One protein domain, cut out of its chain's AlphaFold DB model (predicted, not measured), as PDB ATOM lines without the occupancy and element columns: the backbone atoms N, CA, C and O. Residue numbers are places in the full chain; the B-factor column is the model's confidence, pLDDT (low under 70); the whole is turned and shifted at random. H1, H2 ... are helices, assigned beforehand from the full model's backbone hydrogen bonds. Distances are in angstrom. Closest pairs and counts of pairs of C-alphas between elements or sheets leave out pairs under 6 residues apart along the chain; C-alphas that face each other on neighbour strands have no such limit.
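What this domain is: This is residues 159 to 295 of the 752 residues of the protein "Ankyrin repeat and fibronectin type III domain containing 1" of Canis lupus familiaris (UniProt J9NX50). A long hairpin of two helices, H5 and H6, extends from a small head of four short helices. The head is made of two helical hairpins, H1 with H2 and H3 with H4, and H3 packs on the last part of H6, while the turn between H5 and H6 is at the far tip of the long hairpin. The printed part has 137 residues with six named helices, H1 to H6 in chain order, and no named strand; its class is all helix. The whole is compact, with a radius of gyration of the C-alphas of 16.5 A and spans of 50 by 36 by 23 A.

How they stand to each other: Start with H1, residues 159 to 173, and H2, residues 177 to 186: they touch as a hairpin at a shallow tilt of 22 degrees, opposite ways, with C-alphas 171 and 179 closest at 5.8 A. Next look at H3, residues 204 to 210, the hub, which touches three helices. Residues 168 to 173 of H1 touch it, at a shallow tilt of 14 degrees, the same way; the closest C-alphas, of Phe 169 and Pro 204, are 5.7 A apart. H3 also touches H4, residues 214 to 222, in a hairpin at a steep tilt of 41 degrees, with C-alphas 208 and 217 closest at 5.2 A. H2 and H4 only just touch, and only at their ends, with 3 pairs of C-alphas within 8 A, the closest Met 177 and Ile 216 at 6.3 A. H5, residues 234 to 261, touches H6, residues 266 to 294, as a hairpin at a shallow tilt of 25 degrees, opposite ways; C-alphas 248 and 282 are closest at 5.1 A. Residues 287 to 292 of H6 touch H3 at a steep tilt of 58 degrees, with C-alphas 288 and 210 closest at 4.6 A. H5 is apart from H1, H2, H3 and H4. The helix packing is part aligned, part crossed: 3 of 5 touching pairs given a tilt are shallow. In H2, H3, H4 and H5 every O i to N i+4 pair is within hydrogen-bond range; H1 has 10 of 11 and H6 24 of 25.

Where its parts are: Find C-alpha 159 at (-19.868, -6.995, 24.422); from there H1 runs 21.6 A to C-alpha 173. H2 is 14.3 A long, H3 10.2 A and H4 12.2 A. H5 begins at C-alpha 234, (-22.869, -41.739, 20.992), and runs 41.1 A. H6 runs 42.8 A and ends at C-alpha 294, (-35.223, -42.697, 25.405).

The domain as a whole: The C-alphas farthest apart, of Arg 222 and Gly 263, are 50.5 A apart. The printed part has no cut. The links H2 to H3, 17 residues, and H4 to H5, 11 residues, are long; the other three are tight. Look for pLDDT under 70 at residues 159 to 162 and 263 to 266; the mean of the printed part is 89.8.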
ATOM      1  N   SER A 159     -19.114  -6.795  23.171       51.78
ATOM      2  CA  SER A 159     -19.868  -6.995  24.422       51.78
ATOM      3  C   SER A 159     -21.352  -7.304  24.201       51.78
ATOM      4  O   SER A 159     -21.976  -7.924  25.051       51.78
ATOM      5  N   VAL A 160     -21.921  -6.857  23.077       55.72
ATOM      6  CA  VAL A 160     -23.344  -7.062  22.751       55.72
ATOM      7  C   VAL A 160     -23.594  -8.511  22.315       55.72
ATOM      8  O   VAL A 160     -24.581  -9.102  22.738       55.72
ATOM      9  N   ASN A 161     -22.656  -9.107  21.570       56.91
ATOM     10  CA  ASN A 161     -22.740 -10.504  21.129       56.91
ATOM     11  C   ASN A 161     -22.677 -11.492  22.309       56.91
ATOM     12  O   ASN A 161     -23.391 -12.489  22.317       56.91
ATOM     13  N   PHE A 162     -21.862 -11.202  23.333       61.59
ATOM     14  CA  PHE A 162     -21.762 -12.053  24.526       61.59
ATOM     15  C   PHE A 162     -23.086 -12.101  25.304       61.59
ATOM     16  O   PHE A 162     -23.551 -13.177  25.666       61.59
ATOM     17  N   GLN A 163     -23.731 -10.944  25.480       73.94
ATOM     18  CA  GLN A 163     -25.001 -10.844  26.200       73.94
ATOM     19  C   GLN A 163     -26.170 -11.481  25.429       73.94
ATOM     20  O   GLN A 163     -27.050 -12.077  26.043       73.94
ATOM     21  N   GLY A 164     -26.172 -11.393  24.092       82.06
ATOM     22  CA  GLY A 164     -27.175 -12.056  23.251       82.06
ATOM     23  C   GLY A 164     -27.075 -13.583  23.292       82.06
ATOM     24  O   GLY A 164     -28.094 -14.259  23.416       82.06
ATOM     25  N   ASN A 165     -25.854 -14.128  23.255       85.94
ATOM     26  CA  ASN A 165     -25.632 -15.573  23.327       85.94
ATOM     27  C   ASN A 165     -26.040 -16.144  24.695       85.94
ATOM     28  O   ASN A 165     -26.727 -17.159  24.740       85.94
ATOM     29  N   GLU A 166     -25.673 -15.488  25.801       88.62
ATOM     30  CA  GLU A 166     -26.063 -15.921  27.153       88.62
ATOM     31  C   GLU A 166     -27.589 -15.914  27.334       88.62
ATOM     32  O   GLU A 166     -28.158 -16.913  27.774       88.62
ATOM     33  N   ALA A 167     -28.263 -14.851  26.878       91.88
ATOM     34  CA  ALA A 167     -29.724 -14.772  26.884       91.88
ATOM     35  C   ALA A 167     -30.378 -15.867  26.019       91.88
ATOM     36  O   ALA A 167     -31.442 -16.382  26.360       91.88
ATOM     37  N   MET A 168     -29.741 -16.250  24.909       95.19
ATOM     38  CA  MET A 168     -30.218 -17.338  24.055       95.19
ATOM     39  C   MET A 168     -30.109 -18.700  24.746       95.19
ATOM     40  O   MET A 168     -31.043 -19.498  24.664       95.19
ATOM     41  N   PHE A 169     -28.996 -18.965  25.436       94.19
ATOM     42  CA  PHE A 169     -28.850 -20.172  26.250       94.19
ATOM     43  C   PHE A 169     -29.913 -20.215  27.340       94.19
ATOM     44  O   PHE A 169     -30.627 -21.209  27.420       94.19
ATOM     45  N   GLU A 170     -30.086 -19.130  28.097       93.44
ATOM     46  CA  GLU A 170     -31.091 -19.034  29.158       93.44
ATOM     47  C   GLU A 170     -32.513 -19.283  28.629       93.44
ATOM     48  O   GLU A 170     -33.245 -20.103  29.183       93.44
ATOM     49  N   ALA A 171     -32.896 -18.657  27.513       95.88
ATOM     50  CA  ALA A 171     -34.217 -18.845  26.913       95.88
ATOM     51  C   ALA A 171     -34.469 -20.307  26.496       95.88
ATOM     52  O   ALA A 171     -35.541 -20.862  26.757       95.88
ATOM     53  N   VAL A 172     -33.477 -20.967  25.887       96.62
ATOM     54  CA  VAL A 172     -33.583 -22.381  25.484       96.62
ATOM     55  C   VAL A 172     -33.612 -23.311  26.699       96.62
ATOM     56  O   VAL A 172     -34.412 -24.249  26.741       96.62
ATOM     57  N   GLU A 173     -32.774 -23.034  27.693       94.81
ATOM     58  CA  GLU A 173     -32.695 -23.729  28.976       94.81
ATOM     59  C   GLU A 173     -34.041 -23.697  29.720       94.81
ATOM     60  O   GLU A 173     -34.525 -24.743  30.168       94.81
ATOM     61  N   GLN A 174     -34.692 -22.532  29.765       93.50
ATOM     62  CA  GLN A 174     -36.021 -22.350  30.359       93.50
ATOM     63  C   GLN A 174     -37.175 -22.845  29.477       93.50
ATOM     64  O   GLN A 174     -38.322 -22.846  29.918       93.50
ATOM     65  N   GLN A 175     -36.889 -23.319  28.260       94.25
ATOM     66  CA  GLN A 175     -37.894 -23.724  27.274       94.25
ATOM     67  C   GLN A 175     -38.863 -22.587  26.892       94.25
ATOM     68  O   GLN A 175     -40.004 -22.848  26.505       94.25
ATOM     69  N   ASP A 176     -38.400 -21.335  26.961       95.50
ATOM     70  CA  ASP A 176     -39.172 -20.144  26.612       95.50
ATOM     71  C   ASP A 176     -39.121 -19.895  25.099       95.50
ATOM     72  O   ASP A 176     -38.162 -19.361  24.534       95.50
ATOM     73  N   MET A 177     -40.189 -20.317  24.429       95.19
ATOM     74  CA  MET A 177     -40.323 -20.204  22.983       95.19
ATOM     75  C   MET A 177     -40.406 -18.750  22.502       95.19
ATOM     76  O   MET A 177     -39.892 -18.429  21.427       95.19
ATOM     77  N   ASP A 178     -41.064 -17.885  23.271       95.19
ATOM     78  CA  ASP A 178     -41.313 -16.502  22.875       95.19
ATOM     79  C   ASP A 178     -40.023 -15.689  22.996       95.19
ATOM     80  O   ASP A 178     -39.664 -14.967  22.064       95.19
ATOM     81  N   ALA A 179     -39.260 -15.889  24.075       94.06
ATOM     82  CA  ALA A 179     -37.935 -15.293  24.229       94.06
ATOM     83  C   ALA A 179     -36.986 -15.707  23.092       94.06
ATOM     84  O   ALA A 179     -36.342 -14.847  22.486       94.06
ATOM     85  N   VAL A 180     -36.962 -16.995  22.723       95.25
ATOM     86  CA  VAL A 180     -36.174 -17.495  21.581       95.25
ATOM     87  C   VAL A 180     -36.566 -16.792  20.277       95.25
ATOM     88  O   VAL A 180     -35.696 -16.341  19.530       95.25
ATOM     89  N   GLN A 181     -37.863 -16.657  19.986       94.38
ATOM     90  CA  GLN A 181     -38.323 -15.970  18.773       94.38
ATOM     91  C   GLN A 181     -37.967 -14.481  18.772       94.38
ATOM     92  O   GLN A 181     -37.562 -13.949  17.736       94.38
ATOM     93  N   ILE A 182     -38.103 -13.811  19.917       93.00
ATOM     94  CA  ILE A 182     -37.763 -12.397  20.070       93.00
ATOM     95  C   ILE A 182     -36.271 -12.183  19.809       93.00
ATOM     96  O   ILE A 182     -35.925 -11.295  19.031       93.00
ATOM     97  N   LEU A 183     -35.396 -13.008  20.389       92.38
ATOM     98  CA  LEU A 183     -33.949 -12.917  20.180       92.38
ATOM     99  C   LEU A 183     -33.579 -13.143  18.707       92.38
ATOM    100  O   LEU A 183     -32.857 -12.337  18.123       92.38
ATOM    101  N   LEU A 184     -34.146 -14.167  18.065       91.38
ATOM    102  CA  LEU A 184     -33.897 -14.450  16.646       91.38
ATOM    103  C   LEU A 184     -34.445 -13.372  15.696       91.38
ATOM    104  O   LEU A 184     -33.960 -13.243  14.576       91.38
ATOM    105  N   TYR A 185     -35.460 -12.613  16.114       90.88
ATOM    106  CA  TYR A 185     -35.982 -11.479  15.349       90.88
ATOM    107  C   TYR A 185     -35.170 -10.194  15.566       90.88
ATOM    108  O   TYR A 185     -35.056  -9.372  14.657       90.88
ATOM    109  N   GLN A 186     -34.644  -9.990  16.776       88.94
ATOM    110  CA  GLN A 186     -33.921  -8.774  17.151       88.94
ATOM    111  C   GLN A 186     -32.485  -8.737  16.626       88.94
ATOM    112  O   GLN A 186     -32.013  -7.655  16.275       88.94
ATOM    113  N   TYR A 187     -31.809  -9.885  16.575       86.69
ATOM    114  CA  TYR A 187     -30.401  -9.984  16.195       86.69
ATOM    115  C   TYR A 187     -30.231 -10.547  14.786       86.69
ATOM    116  O   TYR A 187     -30.989 -11.415  14.350       86.69
ATOM    117  N   THR A 188     -29.210 -10.076  14.064       83.50
ATOM    118  CA  THR A 188     -28.837 -10.702  12.787       83.50
ATOM    119  C   THR A 188     -28.040 -11.995  13.025       83.50
ATOM    120  O   THR A 188     -27.443 -12.159  14.093       83.50
ATOM    121  N   PRO A 189     -27.972 -12.917  12.043       77.31
ATOM    122  CA  PRO A 189     -27.188 -14.152  12.163       77.31
ATOM    123  C   PRO A 189     -25.689 -13.930  12.435       77.31
ATOM    124  O   PRO A 189     -25.013 -14.830  12.919       77.31
ATOM    125  N   GLU A 190     -25.151 -12.752  12.109       78.38
ATOM    126  CA  GLU A 190     -23.763 -12.371  12.399       78.38
ATOM    127  C   GLU A 190     -23.561 -11.841  13.830       78.38
ATOM    128  O   GLU A 190     -22.430 -11.795  14.316       78.38
ATOM    129  N   GLU A 191     -24.634 -11.398  14.487       82.50
ATOM    130  CA  GLU A 191     -24.614 -10.839  15.845       82.50
ATOM    131  C   GLU A 191     -24.918 -11.899  16.911       82.50
ATOM    132  O   GLU A 191     -24.340 -11.844  17.998       82.50
ATOM    133  N   LEU A 192     -25.775 -12.872  16.586       88.19
ATOM    134  CA  LEU A 192     -26.162 -13.978  17.460       88.19
ATOM    135  C   LEU A 192     -25.632 -15.308  16.914       88.19
ATOM    136  O   LEU A 192     -26.173 -15.861  15.955       88.19
ATOM    137  N   ASP A 193     -24.585 -15.837  17.545       88.81
ATOM    138  CA  ASP A 193     -23.962 -17.090  17.121       88.81
ATOM    139  C   ASP A 193     -24.581 -18.290  17.845       88.81
ATOM    140  O   ASP A 193     -24.395 -18.488  19.045       88.81
ATOM    141  N   LEU A 194     -25.292 -19.124  17.085       90.88
ATOM    142  CA  LEU A 194     -25.968 -20.323  17.583       90.88
ATOM    143  C   LEU A 194     -25.072 -21.573  17.609       90.88
ATOM    144  O   LEU A 194     -25.513 -22.623  18.072       90.88
ATOM    145  N   ASN A 195     -23.859 -21.499  17.059       92.38
ATOM    146  CA  ASN A 195     -23.006 -22.665  16.813       92.38
ATOM    147  C   ASN A 195     -21.770 -22.723  17.717       92.38
ATOM    148  O   ASN A 195     -21.101 -23.758  17.758       92.38
ATOM    149  N   THR A 196     -21.470 -21.649  18.453       90.81
ATOM    150  CA  THR A 196     -20.434 -21.669  19.490       90.81
ATOM    151  C   THR A 196     -20.974 -22.353  20.754       90.81
ATOM    152  O   THR A 196     -22.007 -21.932  21.278       90.81
ATOM    153  N   PRO A 197     -20.311 -23.409  21.260       91.19
ATOM    154  CA  PRO A 197     -20.736 -24.079  22.481       91.19
ATOM    155  C   PRO A 197     -20.483 -23.221  23.729       91.19
ATOM    156  O   PRO A 197     -19.565 -22.400  23.758       91.19
ATOM    157  N   ASN A 198     -21.280 -23.441  24.776       90.62
ATOM    158  CA  ASN A 198     -21.077 -22.835  26.094       90.62
ATOM    159  C   ASN A 198     -19.898 -23.479  26.860       90.62
ATOM    160  O   ASN A 198     -19.183 -24.336  26.333       90.62
ATOM    161  N   SER A 199     -19.706 -23.085  28.128       90.31
ATOM    162  CA  SER A 199     -18.689 -23.662  29.030       90.31
ATOM    163  C   SER A 199     -18.791 -25.182  29.177       90.31
ATOM    164  O   SER A 199     -17.782 -25.843  29.400       90.31
ATOM    165  N   GLU A 200     -19.989 -25.729  28.984       90.31
ATOM    166  CA  GLU A 200     -20.300 -27.154  29.090       90.31
ATOM    167  C   GLU A 200     -20.142 -27.898  27.755       90.31
ATOM    168  O   GLU A 200     -20.499 -29.070  27.651       90.31
ATOM    169  N   GLY A 201     -19.656 -27.235  26.699       91.38
ATOM    170  CA  GLY A 201     -19.474 -27.843  25.378       91.38
ATOM    171  C   GLY A 201     -20.771 -28.052  24.580       91.38
ATOM    172  O   GLY A 201     -20.745 -28.736  23.549       91.38
ATOM    173  N   LEU A 202     -21.891 -27.473  25.029       93.25
ATOM    174  CA  LEU A 202     -23.225 -27.627  24.442       93.25
ATOM    175  C   LEU A 202     -23.595 -26.416  23.585       93.25
ATOM    176  O   LEU A 202     -23.384 -25.277  24.000       93.25
ATOM    177  N   THR A 203     -24.202 -26.641  22.420       94.62
ATOM    178  CA  THR A 203     -24.893 -25.572  21.682       94.62
ATOM    179  C   THR A 203     -26.342 -25.426  22.166       94.62
ATOM    180  O   THR A 203     -26.898 -26.363  22.755       94.62
ATOM    181  N   PRO A 204     -27.017 -24.294  21.884       95.50
ATOM    182  CA  PRO A 204     -28.446 -24.159  22.168       95.50
ATOM    183  C   PRO A 204     -29.274 -25.261  21.485       95.50
ATOM    184  O   PRO A 204     -30.256 -25.750  22.044       95.50
ATOM    185  N   LEU A 205     -28.855 -25.720  20.298       95.38
ATOM    186  CA  LEU A 205     -29.521 -26.832  19.624       95.38
ATOM    187  C   LEU A 205     -29.374 -28.146  20.402       95.38
ATOM    188  O   LEU A 205     -30.364 -28.865  20.523       95.38
ATOM    189  N   ASP A 206     -28.197 -28.445  20.965       94.56
ATOM    190  CA  ASP A 206     -27.976 -29.664  21.754       94.56
ATOM    191  C   ASP A 206     -28.910 -29.732  22.974       94.56
ATOM    192  O   ASP A 206     -29.513 -30.770  23.252       94.56
ATOM    193  N   ILE A 207     -29.096 -28.609  23.674       95.12
ATOM    194  CA  ILE A 207     -30.013 -28.522  24.820       95.12
ATOM    195  C   ILE A 207     -31.457 -28.763  24.361       95.12
ATOM    196  O   ILE A 207     -32.180 -29.565  24.962       95.12
ATOM    197  N   ALA A 208     -31.879 -28.128  23.264       95.94
ATOM    198  CA  ALA A 208     -33.231 -28.280  22.734       95.94
ATOM    199  C   ALA A 208     -33.532 -29.723  22.283       95.94
ATOM    200  O   ALA A 208     -34.594 -30.258  22.612       95.94
ATOM    201  N   ILE A 209     -32.607 -30.383  21.574       94.19
ATOM    202  CA  ILE A 209     -32.808 -31.764  21.104       94.19
ATOM    203  C   ILE A 209     -32.748 -32.778  22.253       94.19
ATOM    204  O   ILE A 209     -33.582 -33.680  22.298       94.19
ATOM    205  N   MET A 210     -31.834 -32.617  23.219       94.12
ATOM    206  CA  MET A 210     -31.693 -33.555  24.343       94.12
ATOM    207  C   MET A 210     -32.821 -33.412  25.367       94.12
ATOM    208  O   MET A 210     -33.206 -34.394  25.995       94.12
ATOM    209  N   THR A 211     -33.399 -32.217  25.519       94.19
ATOM    210  CA  THR A 211     -34.620 -32.021  26.322       94.19
ATOM    211  C   THR A 211     -35.909 -32.385  25.575       94.19
ATOM    212  O   THR A 211     -36.988 -32.276  26.157       94.19
ATOM    213  N   ASN A 212     -35.806 -32.838  24.318       92.50
ATOM    214  CA  ASN A 212     -36.924 -33.167  23.431       92.50
ATOM    215  C   ASN A 212     -37.909 -31.993  23.220       92.50
ATOM    216  O   ASN A 212     -39.122 -32.183  23.102       92.50
ATOM    217  N   ASN A 213     -37.399 -30.757  23.160       93.44
ATOM    218  CA  ASN A 213     -38.194 -29.574  22.834       93.44
ATOM    219  C   ASN A 213     -38.227 -29.352  21.310       93.44
ATOM    220  O   ASN A 213     -37.429 -28.606  20.739       93.44
ATOM    221  N   VAL A 214     -39.166 -30.033  20.642       92.12
ATOM    222  CA  VAL A 214     -39.305 -30.019  19.174       92.12
ATOM    223  C   VAL A 214     -39.529 -28.612  18.590       92.12
ATOM    224  O   VAL A 214     -38.871 -28.293  17.595       92.12
ATOM    225  N   PRO A 215     -40.414 -27.753  19.144       93.88
ATOM    226  CA  PRO A 215     -40.625 -26.401  18.621       93.88
ATOM    227  C   PRO A 215     -39.354 -25.545  18.590       93.88
ATOM    228  O   PRO A 215     -39.030 -24.986  17.540       93.88
ATOM    229  N   ILE A 216     -38.610 -25.495  19.701       95.88
ATOM    230  CA  ILE A 216     -37.371 -24.713  19.798       95.88
ATOM    231  C   ILE A 216     -36.312 -25.287  18.854       95.88
ATOM    232  O   ILE A 216     -35.739 -24.550  18.052       95.88
ATOM    233  N   ALA A 217     -36.113 -26.610  18.865       94.38
ATOM    234  CA  ALA A 217     -35.150 -27.270  17.986       94.38
ATOM    235  C   ALA A 217     -35.427 -26.987  16.498       94.38
ATOM    236  O   ALA A 217     -34.505 -26.693  15.740       94.38
ATOM    237  N   ARG A 218     -36.698 -27.009  16.065       92.44
ATOM    238  CA  ARG A 218     -37.075 -26.709  14.673       92.44
ATOM    239  C   ARG A 218     -36.791 -25.264  14.277       92.44
ATOM    240  O   ARG A 218     -36.386 -25.034  13.139       92.44
ATOM    241  N   ILE A 219     -37.017 -24.295  15.163       94.00
ATOM    242  CA  ILE A 219     -36.681 -22.898  14.861       94.00
ATOM    243  C   ILE A 219     -35.166 -22.716  14.778       94.00
ATOM    244  O   ILE A 219     -34.699 -22.159  13.790       94.00
ATOM    245  N   LEU A 220     -34.414 -23.264  15.733       93.75
ATOM    246  CA  LEU A 220     -32.950 -23.229  15.728       93.75
ATOM    247  C   LEU A 220     -32.355 -23.839  14.447       93.75
ATOM    248  O   LEU A 220     -31.482 -23.247  13.815       93.75
ATOM    249  N   LEU A 221     -32.867 -24.993  14.007       92.75
ATOM    250  CA  LEU A 221     -32.450 -25.629  12.749       92.75
ATOM    251  C   LEU A 221     -32.767 -24.754  11.528       92.75
ATOM    252  O   LEU A 221     -31.944 -24.626  10.622       92.75
ATOM    253  N   ARG A 222     -33.941 -24.104  11.495       90.75
ATOM    254  CA  ARG A 222     -34.313 -23.180  10.405       90.75
ATOM    255  C   ARG A 222     -33.411 -21.952  10.341       90.75
ATOM    256  O   ARG A 222     -33.230 -21.428   9.243       90.75
ATOM    257  N   THR A 223     -32.859 -21.512  11.471       90.56
ATOM    258  CA  THR A 223     -31.913 -20.391  11.561       90.56
ATOM    259  C   THR A 223     -30.451 -20.819  11.413       90.56
ATOM    260  O   THR A 223     -29.560 -19.990  11.555       90.56
ATOM    261  N   GLY A 224     -30.185 -22.087  11.077       90.25
ATOM    262  CA  GLY A 224     -28.842 -22.581  10.766       90.25
ATOM    263  C   GLY A 224     -28.015 -23.027  11.975       90.25
ATOM    264  O   GLY A 224     -26.795 -23.149  11.845       90.25
ATOM    265  N   ALA A 225     -28.649 -23.275  13.126       92.44
ATOM    266  CA  ALA A 225     -27.988 -23.897  14.270       92.44
ATOM    267  C   ALA A 225     -27.608 -25.353  13.965       92.44
ATOM    268  O   ALA A 225     -28.320 -26.068  13.252       92.44
ATOM    269  N   ARG A 226     -26.491 -25.802  14.533       91.25
ATOM    270  CA  ARG A 226     -25.893 -27.121  14.322       91.25
ATOM    271  C   ARG A 226     -25.574 -27.780  15.662       91.25
ATOM    272  O   ARG A 226     -25.353 -27.114  16.673       91.25
ATOM    273  N   GLU A 227     -25.573 -29.111  15.660       90.56
ATOM    274  CA  GLU A 227     -25.121 -29.904  16.811       90.56
ATOM    275  C   GLU A 227     -23.638 -29.634  17.100       90.56
ATOM    276  O   GLU A 227     -22.860 -29.417  16.162       90.56
ATOM    277  N   SER A 228     -23.241 -29.689  18.376       88.94
ATOM    278  CA  SER A 228     -21.843 -29.481  18.774       88.94
ATOM    279  C   SER A 228     -20.908 -30.509  18.123       88.94
ATOM    280  O   SER A 228     -21.195 -31.713  18.139       88.94
ATOM    281  N   PRO A 229     -19.740 -30.077  17.606       81.56
ATOM    282  CA  PRO A 229     -18.748 -30.977  17.021       81.56
ATOM    283  C   PRO A 229     -18.019 -31.840  18.067       81.56
ATOM    284  O   PRO A 229     -17.335 -32.788  17.693       81.56
ATOM    285  N   HIS A 230     -18.155 -31.540  19.366       79.50
ATOM    286  CA  HIS A 230     -17.485 -32.272  20.451       79.50
ATOM    287  C   HIS A 230     -18.010 -33.707  20.619       79.50
ATOM    288  O   HIS A 230     -17.324 -34.579  21.159       79.50
ATOM    289  N   PHE A 231     -19.219 -33.983  20.129       82.44
ATOM    290  CA  PHE A 231     -19.832 -35.304  20.194       82.44
ATOM    291  C   PHE A 231     -19.395 -36.182  19.019       82.44
ATOM    292  O   PHE A 231     -20.134 -36.380  18.058       82.44
ATOM    293  N   VAL A 232     -18.179 -36.722  19.116       76.25
ATOM    294  CA  VAL A 232     -17.602 -37.616  18.095       76.25
ATOM    295  C   VAL A 232     -18.318 -38.975  18.048       76.25
ATOM    296  O   VAL A 232     -18.404 -39.586  16.985       76.25
ATOM    297  N   SER A 233     -18.867 -39.453  19.173       86.88
ATOM    298  CA  SER A 233     -19.615 -40.713  19.241       86.88
ATOM    299  C   SER A 233     -20.822 -40.636  20.185       86.88
ATOM    300  O   SER A 233     -20.941 -39.743  21.025       86.88
ATOM    301  N   LEU A 234     -21.736 -41.606  20.066       90.44
ATOM    302  CA  LEU A 234     -22.869 -41.739  20.992       90.44
ATOM    303  C   LEU A 234     -22.405 -42.005  22.425       90.44
ATOM    304  O   LEU A 234     -23.028 -41.526  23.370       90.44
ATOM    305  N   GLU A 235     -21.315 -42.754  22.572       91.25
ATOM    306  CA  GLU A 235     -20.717 -43.077  23.862       91.25
ATOM    307  C   GLU A 235     -20.106 -41.832  24.510       91.25
ATOM    308  O   GLU A 235     -20.375 -41.563  25.679       91.25
ATOM    309  N   SER A 236     -19.379 -41.004  23.745       90.56
ATOM    310  CA  SER A 236     -18.818 -39.755  24.274       90.56
ATOM    311  C   SER A 236     -19.917 -38.787  24.713       90.56
ATOM    312  O   SER A 236     -19.815 -38.178  25.776       90.56
ATOM    313  N   ARG A 237     -21.017 -38.706  23.952       92.31
ATOM    314  CA  ARG A 237     -22.204 -37.916  24.307       92.31
ATOM    315  C   ARG A 237     -22.887 -38.425  25.580       92.31
ATOM    316  O   ARG A 237     -23.259 -37.618  26.428       92.31
ATOM    317  N   ALA A 238     -23.017 -39.743  25.743       93.81
ATOM    318  CA  ALA A 238     -23.582 -40.350  26.950       93.81
ATOM    319  C   ALA A 238     -22.715 -40.084  28.194       93.81
ATOM    320  O   ALA A 238     -23.239 -39.679  29.232       93.81
ATOM    321  N   MET A 239     -21.395 -40.268  28.074       93.75
ATOM    322  CA  MET A 239     -20.438 -40.009  29.155       93.75
ATOM    323  C   MET A 239     -20.428 -38.538  29.562       93.75
ATOM    324  O   MET A 239     -20.452 -38.235  30.753       93.75
ATOM    325  N   HIS A 240     -20.464 -37.622  28.590       94.31
ATOM    326  CA  HIS A 240     -20.539 -36.185  28.853       94.31
ATOM    327  C   HIS A 240     -21.784 -35.820  29.668       94.31
ATOM    328  O   HIS A 240     -21.685 -35.177  30.708       94.31
ATOM    329  N   LEU A 241     -22.958 -36.315  29.260       95.00
ATOM    330  CA  LEU A 241     -24.206 -36.101  29.998       95.00
ATOM    331  C   LEU A 241     -24.165 -36.701  31.409       95.00
ATOM    332  O   LEU A 241     -24.688 -36.097  32.346       95.00
ATOM    333  N   ALA A 242     -23.547 -37.871  31.584       96.44
ATOM    334  CA  ALA A 242     -23.367 -38.469  32.902       96.44
ATOM    335  C   ALA A 242     -22.468 -37.604  33.803       96.44
ATOM    336  O   ALA A 242     -22.833 -37.366  34.956       96.44
ATOM    337  N   SER A 243     -21.364 -37.080  33.259       96.56
ATOM    338  CA  SER A 243     -20.447 -36.171  33.957       96.56
ATOM    339  C   SER A 243     -21.147 -34.882  34.389       96.56
ATOM    340  O   SER A 243     -21.064 -34.511  35.556       96.56
ATOM    341  N   LEU A 244     -21.910 -34.244  33.494       96.25
ATOM    342  CA  LEU A 244     -22.666 -33.025  33.810       96.25
ATOM    343  C   LEU A 244     -23.686 -33.253  34.934       96.25
ATOM    344  O   LEU A 244     -23.813 -32.436  35.848       96.25
ATOM    345  N   VAL A 245     -24.412 -34.377  34.902       97.62
ATOM    346  CA  VAL A 245     -25.360 -34.729  35.972       97.62
ATOM    347  C   VAL A 245     -24.633 -34.955  37.300       97.62
ATOM    348  O   VAL A 245     -25.127 -34.510  38.337       97.62
ATOM    349  N   GLN A 246     -23.487 -35.640  37.278       97.50
ATOM    350  CA  GLN A 246     -22.690 -35.914  38.472       97.50
ATOM    351  C   GLN A 246     -22.124 -34.628  39.081       97.50
ATOM    352  O   GLN A 246     -22.290 -34.412  40.281       97.50
ATOM    353  N   GLU A 247     -21.522 -33.756  38.271       96.81
ATOM    354  CA  GLU A 247     -20.978 -32.479  38.735       96.81
ATOM    355  C   GLU A 247     -22.081 -31.599  39.329       96.81
ATOM    356  O   GLU A 247     -21.956 -31.128  40.460       96.81
ATOM    357  N   ALA A 248     -23.210 -31.444  38.631       96.44
ATOM    358  CA  ALA A 248     -24.326 -30.661  39.148       96.44
ATOM    359  C   ALA A 248     -24.875 -31.236  40.466       96.44
ATOM    360  O   ALA A 248     -25.209 -30.479  41.375       96.44
ATOM    361  N   GLN A 249     -24.937 -32.567  40.610       97.19
ATOM    362  CA  GLN A 249     -25.359 -33.212  41.858       97.19
ATOM    363  C   GLN A 249     -24.385 -32.940  43.009       97.19
ATOM    364  O   GLN A 249     -24.819 -32.695  44.139       97.19
ATOM    365  N   GLN A 250     -23.083 -32.986  42.730       97.00
ATOM    366  CA  GLN A 250     -22.053 -32.690  43.715       97.00
ATOM    367  C   GLN A 250     -22.160 -31.235  44.186       97.00
ATOM    368  O   GLN A 250     -22.231 -30.999  45.389       97.00
ATOM    369  N   ARG A 251     -22.301 -30.272  43.262       95.69
ATOM    370  CA  ARG A 251     -22.478 -28.845  43.595       95.69
ATOM    371  C   ARG A 251     -23.718 -28.580  44.445       95.69
ATOM    372  O   ARG A 251     -23.647 -27.811  45.398       95.69
ATOM    373  N   VAL A 252     -24.840 -29.237  44.140       96.38
ATOM    374  CA  VAL A 252     -26.064 -29.155  44.962       96.38
ATOM    375  C   VAL A 252     -25.817 -29.700  46.371       96.38
ATOM    376  O   VAL A 252     -26.246 -29.092  47.350       96.38
ATOM    377  N   SER A 253     -25.101 -30.819  46.495       95.19
ATOM    378  CA  SER A 253     -24.802 -31.443  47.794       95.19
ATOM    379  C   SER A 253     -23.842 -30.586  48.636       95.19
ATOM    380  O   SER A 253     -24.033 -30.432  49.836       95.19
ATOM    381  N   GLU A 254     -22.839 -29.969  48.006       94.50
ATOM    382  CA  GLU A 254     -21.899 -29.052  48.664       94.50
ATOM    383  C   GLU A 254     -22.585 -27.759  49.132       94.50
ATOM    384  O   GLU A 254     -22.388 -27.336  50.270       94.50
ATOM    385  N   LEU A 255     -23.406 -27.137  48.278       92.62
ATOM    386  CA  LEU A 255     -24.113 -25.896  48.608       92.62
ATOM    387  C   LEU A 255     -25.213 -26.113  49.654       92.62
ATOM    388  O   LEU A 255     -25.367 -25.277  50.539       92.62
ATOM    389  N   SER A 256     -25.943 -27.232  49.600       92.62
ATOM    390  CA  SER A 256     -26.944 -27.569  50.627       92.62
ATOM    391  C   SER A 256     -26.298 -27.747  51.999       92.62
ATOM    392  O   SER A 256     -26.748 -27.124  52.957       92.62
ATOM    393  N   ALA A 257     -25.176 -28.468  52.083       91.81
ATOM    394  CA  ALA A 257     -24.419 -28.592  53.327       91.81
ATOM    395  C   ALA A 257     -23.903 -27.235  53.846       91.81
ATOM    396  O   ALA A 257     -23.867 -27.009  55.052       91.81
ATOM    397  N   GLN A 258     -23.503 -26.309  52.968       87.88
ATOM    398  CA  GLN A 258     -23.063 -24.969  53.382       87.88
ATOM    399  C   GLN A 258     -24.215 -24.104  53.910       87.88
ATOM    400  O   GLN A 258     -24.024 -23.388  54.890       87.88
ATOM    401  N   VAL A 259     -25.398 -24.186  53.294       87.25
ATOM    402  CA  VAL A 259     -26.603 -23.452  53.721       87.25
ATOM    403  C   VAL A 259     -27.146 -23.993  55.049       87.25
ATOM    404  O   VAL A 259     -27.578 -23.212  55.892       87.25
ATOM    405  N   GLU A 260     -27.084 -25.309  55.274       84.94
ATOM    406  CA  GLU A 260     -27.512 -25.933  56.538       84.94
ATOM    407  C   GLU A 260     -26.586 -25.598  57.721       84.94
ATOM    408  O   GLU A 260     -27.044 -25.532  58.862       84.94
ATOM    409  N   ASN A 261     -25.293 -25.368  57.466       80.94
ATOM    410  CA  ASN A 261     -24.289 -25.127  58.508       80.94
ATOM    411  C   ASN A 261     -24.086 -23.637  58.871       80.94
ATOM    412  O   ASN A 261     -23.487 -23.350  59.908       80.94
ATOM    413  N   GLU A 262     -24.564 -22.681  58.065       72.06
ATOM    414  CA  GLU A 262     -24.387 -21.236  58.296       72.06
ATOM    415  C   GLU A 262     -25.704 -20.529  58.690       72.06
ATOM    416  O   GLU A 262     -26.754 -20.726  58.084       72.06
ATOM    417  N   GLY A 263     -25.662 -19.662  59.715       65.69
ATOM    418  CA  GLY A 263     -26.828 -18.894  60.189       65.69
ATOM    419  C   GLY A 263     -27.352 -17.839  59.189       65.69
ATOM    420  O   GLY A 263     -26.733 -17.600  58.149       65.69
ATOM    421  N   PRO A 264     -28.492 -17.171  59.466       61.75
ATOM    422  CA  PRO A 264     -29.103 -16.212  58.538       61.75
ATOM    423  C   PRO A 264     -28.271 -14.921  58.425       61.75
ATOM    424  O   PRO A 264     -28.416 -13.992  59.218       61.75
ATOM    425  N   GLY A 265     -27.391 -14.868  57.423       69.69
ATOM    426  CA  GLY A 265     -26.625 -13.688  57.004       69.69
ATOM    427  C   GLY A 265     -26.842 -13.363  55.519       69.69
ATOM    428  O   GLY A 265     -27.392 -14.172  54.776       69.69
ATOM    429  N   LEU A 266     -26.400 -12.182  55.066       68.69
ATOM    430  CA  LEU A 266     -26.526 -11.750  53.661       68.69
ATOM    431  C   LEU A 266     -25.865 -12.748  52.685       68.69
ATOM    432  O   LEU A 266     -26.443 -13.050  51.643       68.69
ATOM    433  N   ASP A 267     -24.730 -13.340  53.070       72.88
ATOM    434  CA  ASP A 267     -24.026 -14.367  52.286       72.88
ATOM    435  C   ASP A 267     -24.821 -15.680  52.172       72.88
ATOM    436  O   ASP A 267     -24.744 -16.364  51.151       72.88
ATOM    437  N   ASN A 268     -25.653 -16.002  53.168       80.38
ATOM    438  CA  ASN A 268     -26.513 -17.185  53.139       80.38
ATOM    439  C   ASN A 268     -27.619 -17.030  52.079       80.38
ATOM    440  O   ASN A 268     -27.899 -17.956  51.327       80.38
ATOM    441  N   THR A 269     -28.170 -15.819  51.914       84.56
ATOM    442  CA  THR A 269     -29.191 -15.561  50.879       84.56
ATOM    443  C   THR A 269     -28.659 -15.718  49.451       84.56
ATOM    444  O   THR A 269     -29.394 -16.154  48.563       84.56
ATOM    445  N   GLU A 270     -27.384 -15.399  49.210       87.50
ATOM    446  CA  GLU A 270     -26.747 -15.590  47.902       87.50
ATOM    447  C   GLU A 270     -26.415 -17.067  47.654       87.50
ATOM    448  O   GLU A 270     -26.714 -17.592  46.579       87.50
ATOM    449  N   LYS A 271     -25.900 -17.778  48.664       87.19
ATOM    450  CA  LYS A 271     -25.697 -19.236  48.603       87.19
ATOM    451  C   LYS A 271     -27.003 -19.988  48.358       87.19
ATOM    452  O   LYS A 271     -27.030 -20.921  47.560       87.19
ATOM    453  N   GLU A 272     -28.105 -19.547  48.958       88.50
ATOM    454  CA  GLU A 272     -29.428 -20.138  48.753       88.50
ATOM    455  C   GLU A 272     -29.950 -19.919  47.316       88.50
ATOM    456  O   GLU A 272     -30.545 -20.821  46.718       88.50
ATOM    457  N   LYS A 273     -29.682 -18.754  46.704       92.38
ATOM    458  CA  LYS A 273     -29.965 -18.524  45.272       92.38
ATOM    459  C   LYS A 273     -29.116 -19.421  44.377       92.38
ATOM    460  O   LYS A 273     -29.644 -20.013  43.435       92.38
ATOM    461  N   GLN A 274     -27.823 -19.542  44.674       92.12
ATOM    462  CA  GLN A 274     -26.914 -20.418  43.934       92.12
ATOM    463  C   GLN A 274     -27.338 -21.883  44.043       92.12
ATOM    464  O   GLN A 274     -27.353 -22.582  43.031       92.12
ATOM    465  N   LEU A 275     -27.760 -22.333  45.229       93.62
ATOM    466  CA  LEU A 275     -28.311 -23.668  45.442       93.62
ATOM    467  C   LEU A 275     -29.531 -23.901  44.544       93.62
ATOM    468  O   LEU A 275     -29.537 -24.855  43.769       93.62
ATOM    469  N   LYS A 276     -30.515 -22.991  44.552       94.19
ATOM    470  CA  LYS A 276     -31.708 -23.086  43.686       94.19
ATOM    471  C   LYS A 276     -31.351 -23.131  42.195       94.19
ATOM    472  O   LYS A 276     -31.955 -23.900  41.441       94.19
ATOM    473  N   ALA A 277     -30.358 -22.351  41.764       92.19
ATOM    474  CA  ALA A 277     -29.872 -22.359  40.385       92.19
ATOM    475  C   ALA A 277     -29.199 -23.694  40.010       92.19
ATOM    476  O   ALA A 277     -29.465 -24.246  38.939       92.19
ATOM    477  N   TRP A 278     -28.367 -24.256  40.892       95.00
ATOM    478  CA  TRP A 278     -27.718 -25.554  40.679       95.00
ATOM    479  C   TRP A 278     -28.697 -26.728  40.743       95.00
ATOM    480  O   TRP A 278     -28.590 -27.655  39.939       95.00
ATOM    481  N   GLU A 279     -29.702 -26.679  41.616       96.50
ATOM    482  CA  GLU A 279     -30.794 -27.654  41.632       96.50
ATOM    483  C   GLU A 279     -31.566 -27.649  40.312       96.50
ATOM    484  O   GLU A 279     -31.918 -28.707  39.780       96.50
ATOM    485  N   TRP A 280     -31.820 -26.457  39.765       95.19
ATOM    486  CA  TRP A 280     -32.456 -26.301  38.464       95.19
ATOM    487  C   TRP A 280     -31.587 -26.883  37.338       95.19
ATOM    488  O   TRP A 280     -32.084 -27.716  36.577       95.19
ATOM    489  N   ARG A 281     -30.285 -26.561  37.292       93.94
ATOM    490  CA  ARG A 281     -29.340 -27.139  36.313       93.94
ATOM    491  C   ARG A 281     -29.252 -28.658  36.423       93.94
ATOM    492  O   ARG A 281     -29.296 -29.357  35.415       93.94
ATOM    493  N   CYS A 282     -29.224 -29.194  37.641       96.50
ATOM    494  CA  CYS A 282     -29.229 -30.637  37.862       96.50
ATOM    495  C   CYS A 282     -30.505 -31.287  37.292       96.50
ATOM    496  O   CYS A 282     -30.434 -32.323  36.626       96.50
ATOM    497  N   ARG A 283     -31.681 -30.663  37.474       96.88
ATOM    498  CA  ARG A 283     -32.935 -31.123  36.846       96.88
ATOM    499  C   ARG A 283     -32.873 -31.060  35.318       96.88
ATOM    500  O   ARG A 283     -33.320 -32.012  34.676       96.88
ATOM    501  N   LEU A 284     -32.318 -29.990  34.746       96.31
ATOM    502  CA  LEU A 284     -32.122 -29.852  33.302       96.31
ATOM    503  C   LEU A 284     -31.242 -30.984  32.754       96.31
ATOM    504  O   LEU A 284     -31.674 -31.702  31.854       96.31
ATOM    505  N   TYR A 285     -30.055 -31.207  33.321       97.31
ATOM    506  CA  TYR A 285     -29.130 -32.238  32.838       97.31
ATOM    507  C   TYR A 285     -29.691 -33.649  32.992       97.31
ATOM    508  O   TYR A 285     -29.530 -34.478  32.097       97.31
ATOM    509  N   ARG A 286     -30.432 -33.931  34.073       97.12
ATOM    510  CA  ARG A 286     -31.155 -35.206  34.194       97.12
ATOM    511  C   ARG A 286     -32.196 -35.356  33.091       97.12
ATOM    512  O   ARG A 286     -32.270 -36.425  32.495       97.12
ATOM    513  N   ARG A 287     -32.955 -34.297  32.780       96.00
ATOM    514  CA  ARG A 287     -33.920 -34.304  31.671       96.00
ATOM    515  C   ARG A 287     -33.221 -34.562  30.340       96.00
ATOM    516  O   ARG A 287     -33.663 -35.438  29.605       96.00
ATOM    517  N   MET A 288     -32.114 -33.871  30.068       96.00
ATOM    518  CA  MET A 288     -31.294 -34.079  28.870       96.00
ATOM    519  C   MET A 288     -30.799 -35.522  28.760       96.00
ATOM    520  O   MET A 288     -30.951 -36.147  27.713       96.00
ATOM    521  N   ARG A 289     -30.272 -36.085  29.854       96.06
ATOM    522  CA  ARG A 289     -29.839 -37.484  29.908       96.06
ATOM    523  C   ARG A 289     -30.995 -38.437  29.617       96.06
ATOM    524  O   ARG A 289     -30.855 -39.299  28.759       96.06
ATOM    525  N   THR A 290     -32.149 -38.246  30.257       94.56
ATOM    526  CA  THR A 290     -33.324 -39.093  30.005       94.56
ATOM    527  C   THR A 290     -33.841 -38.955  28.574       94.56
ATOM    528  O   THR A 290     -34.160 -39.963  27.953       94.56
ATOM    529  N   GLY A 291     -33.897 -37.744  28.013       92.75
ATOM    530  CA  GLY A 291     -34.330 -37.531  26.632       92.75
ATOM    531  C   GLY A 291     -33.369 -38.177  25.638       92.75
ATOM    532  O   GLY A 291     -33.804 -38.836  24.696       92.75
ATOM    533  N   PHE A 292     -32.063 -38.103  25.907       94.00
ATOM    534  CA  PHE A 292     -31.075 -38.862  25.157       94.00
ATOM    535  C   PHE A 292     -31.282 -40.374  25.314       94.00
ATOM    536  O   PHE A 292     -31.324 -41.065  24.311       94.00
ATOM    537  N   GLU A 293     -31.436 -40.933  26.512       93.12
ATOM    538  CA  GLU A 293     -31.611 -42.383  26.722       93.12
ATOM    539  C   GLU A 293     -32.846 -42.961  26.010       93.12
ATOM    540  O   GLU A 293     -32.763 -44.044  25.433       93.12
ATOM    541  N   HIS A 294     -33.965 -42.230  26.000       91.69
ATOM    542  CA  HIS A 294     -35.223 -42.697  25.405       91.69
ATOM    543  C   HIS A 294     -35.312 -42.486  23.887       91.69
ATOM    544  O   HIS A 294     -36.137 -43.126  23.230       91.69
ATOM    545  N   ALA A 295     -34.485 -41.610  23.316       93.12
ATOM    546  CA  ALA A 295     -34.463 -41.371  21.880       93.12
ATOM    547  C   ALA A 295     -33.926 -42.574  21.093       93.12
ATOM    548  O   ALA A 295     -33.057 -43.320  21.554       93.12
TER     549      ALA A 295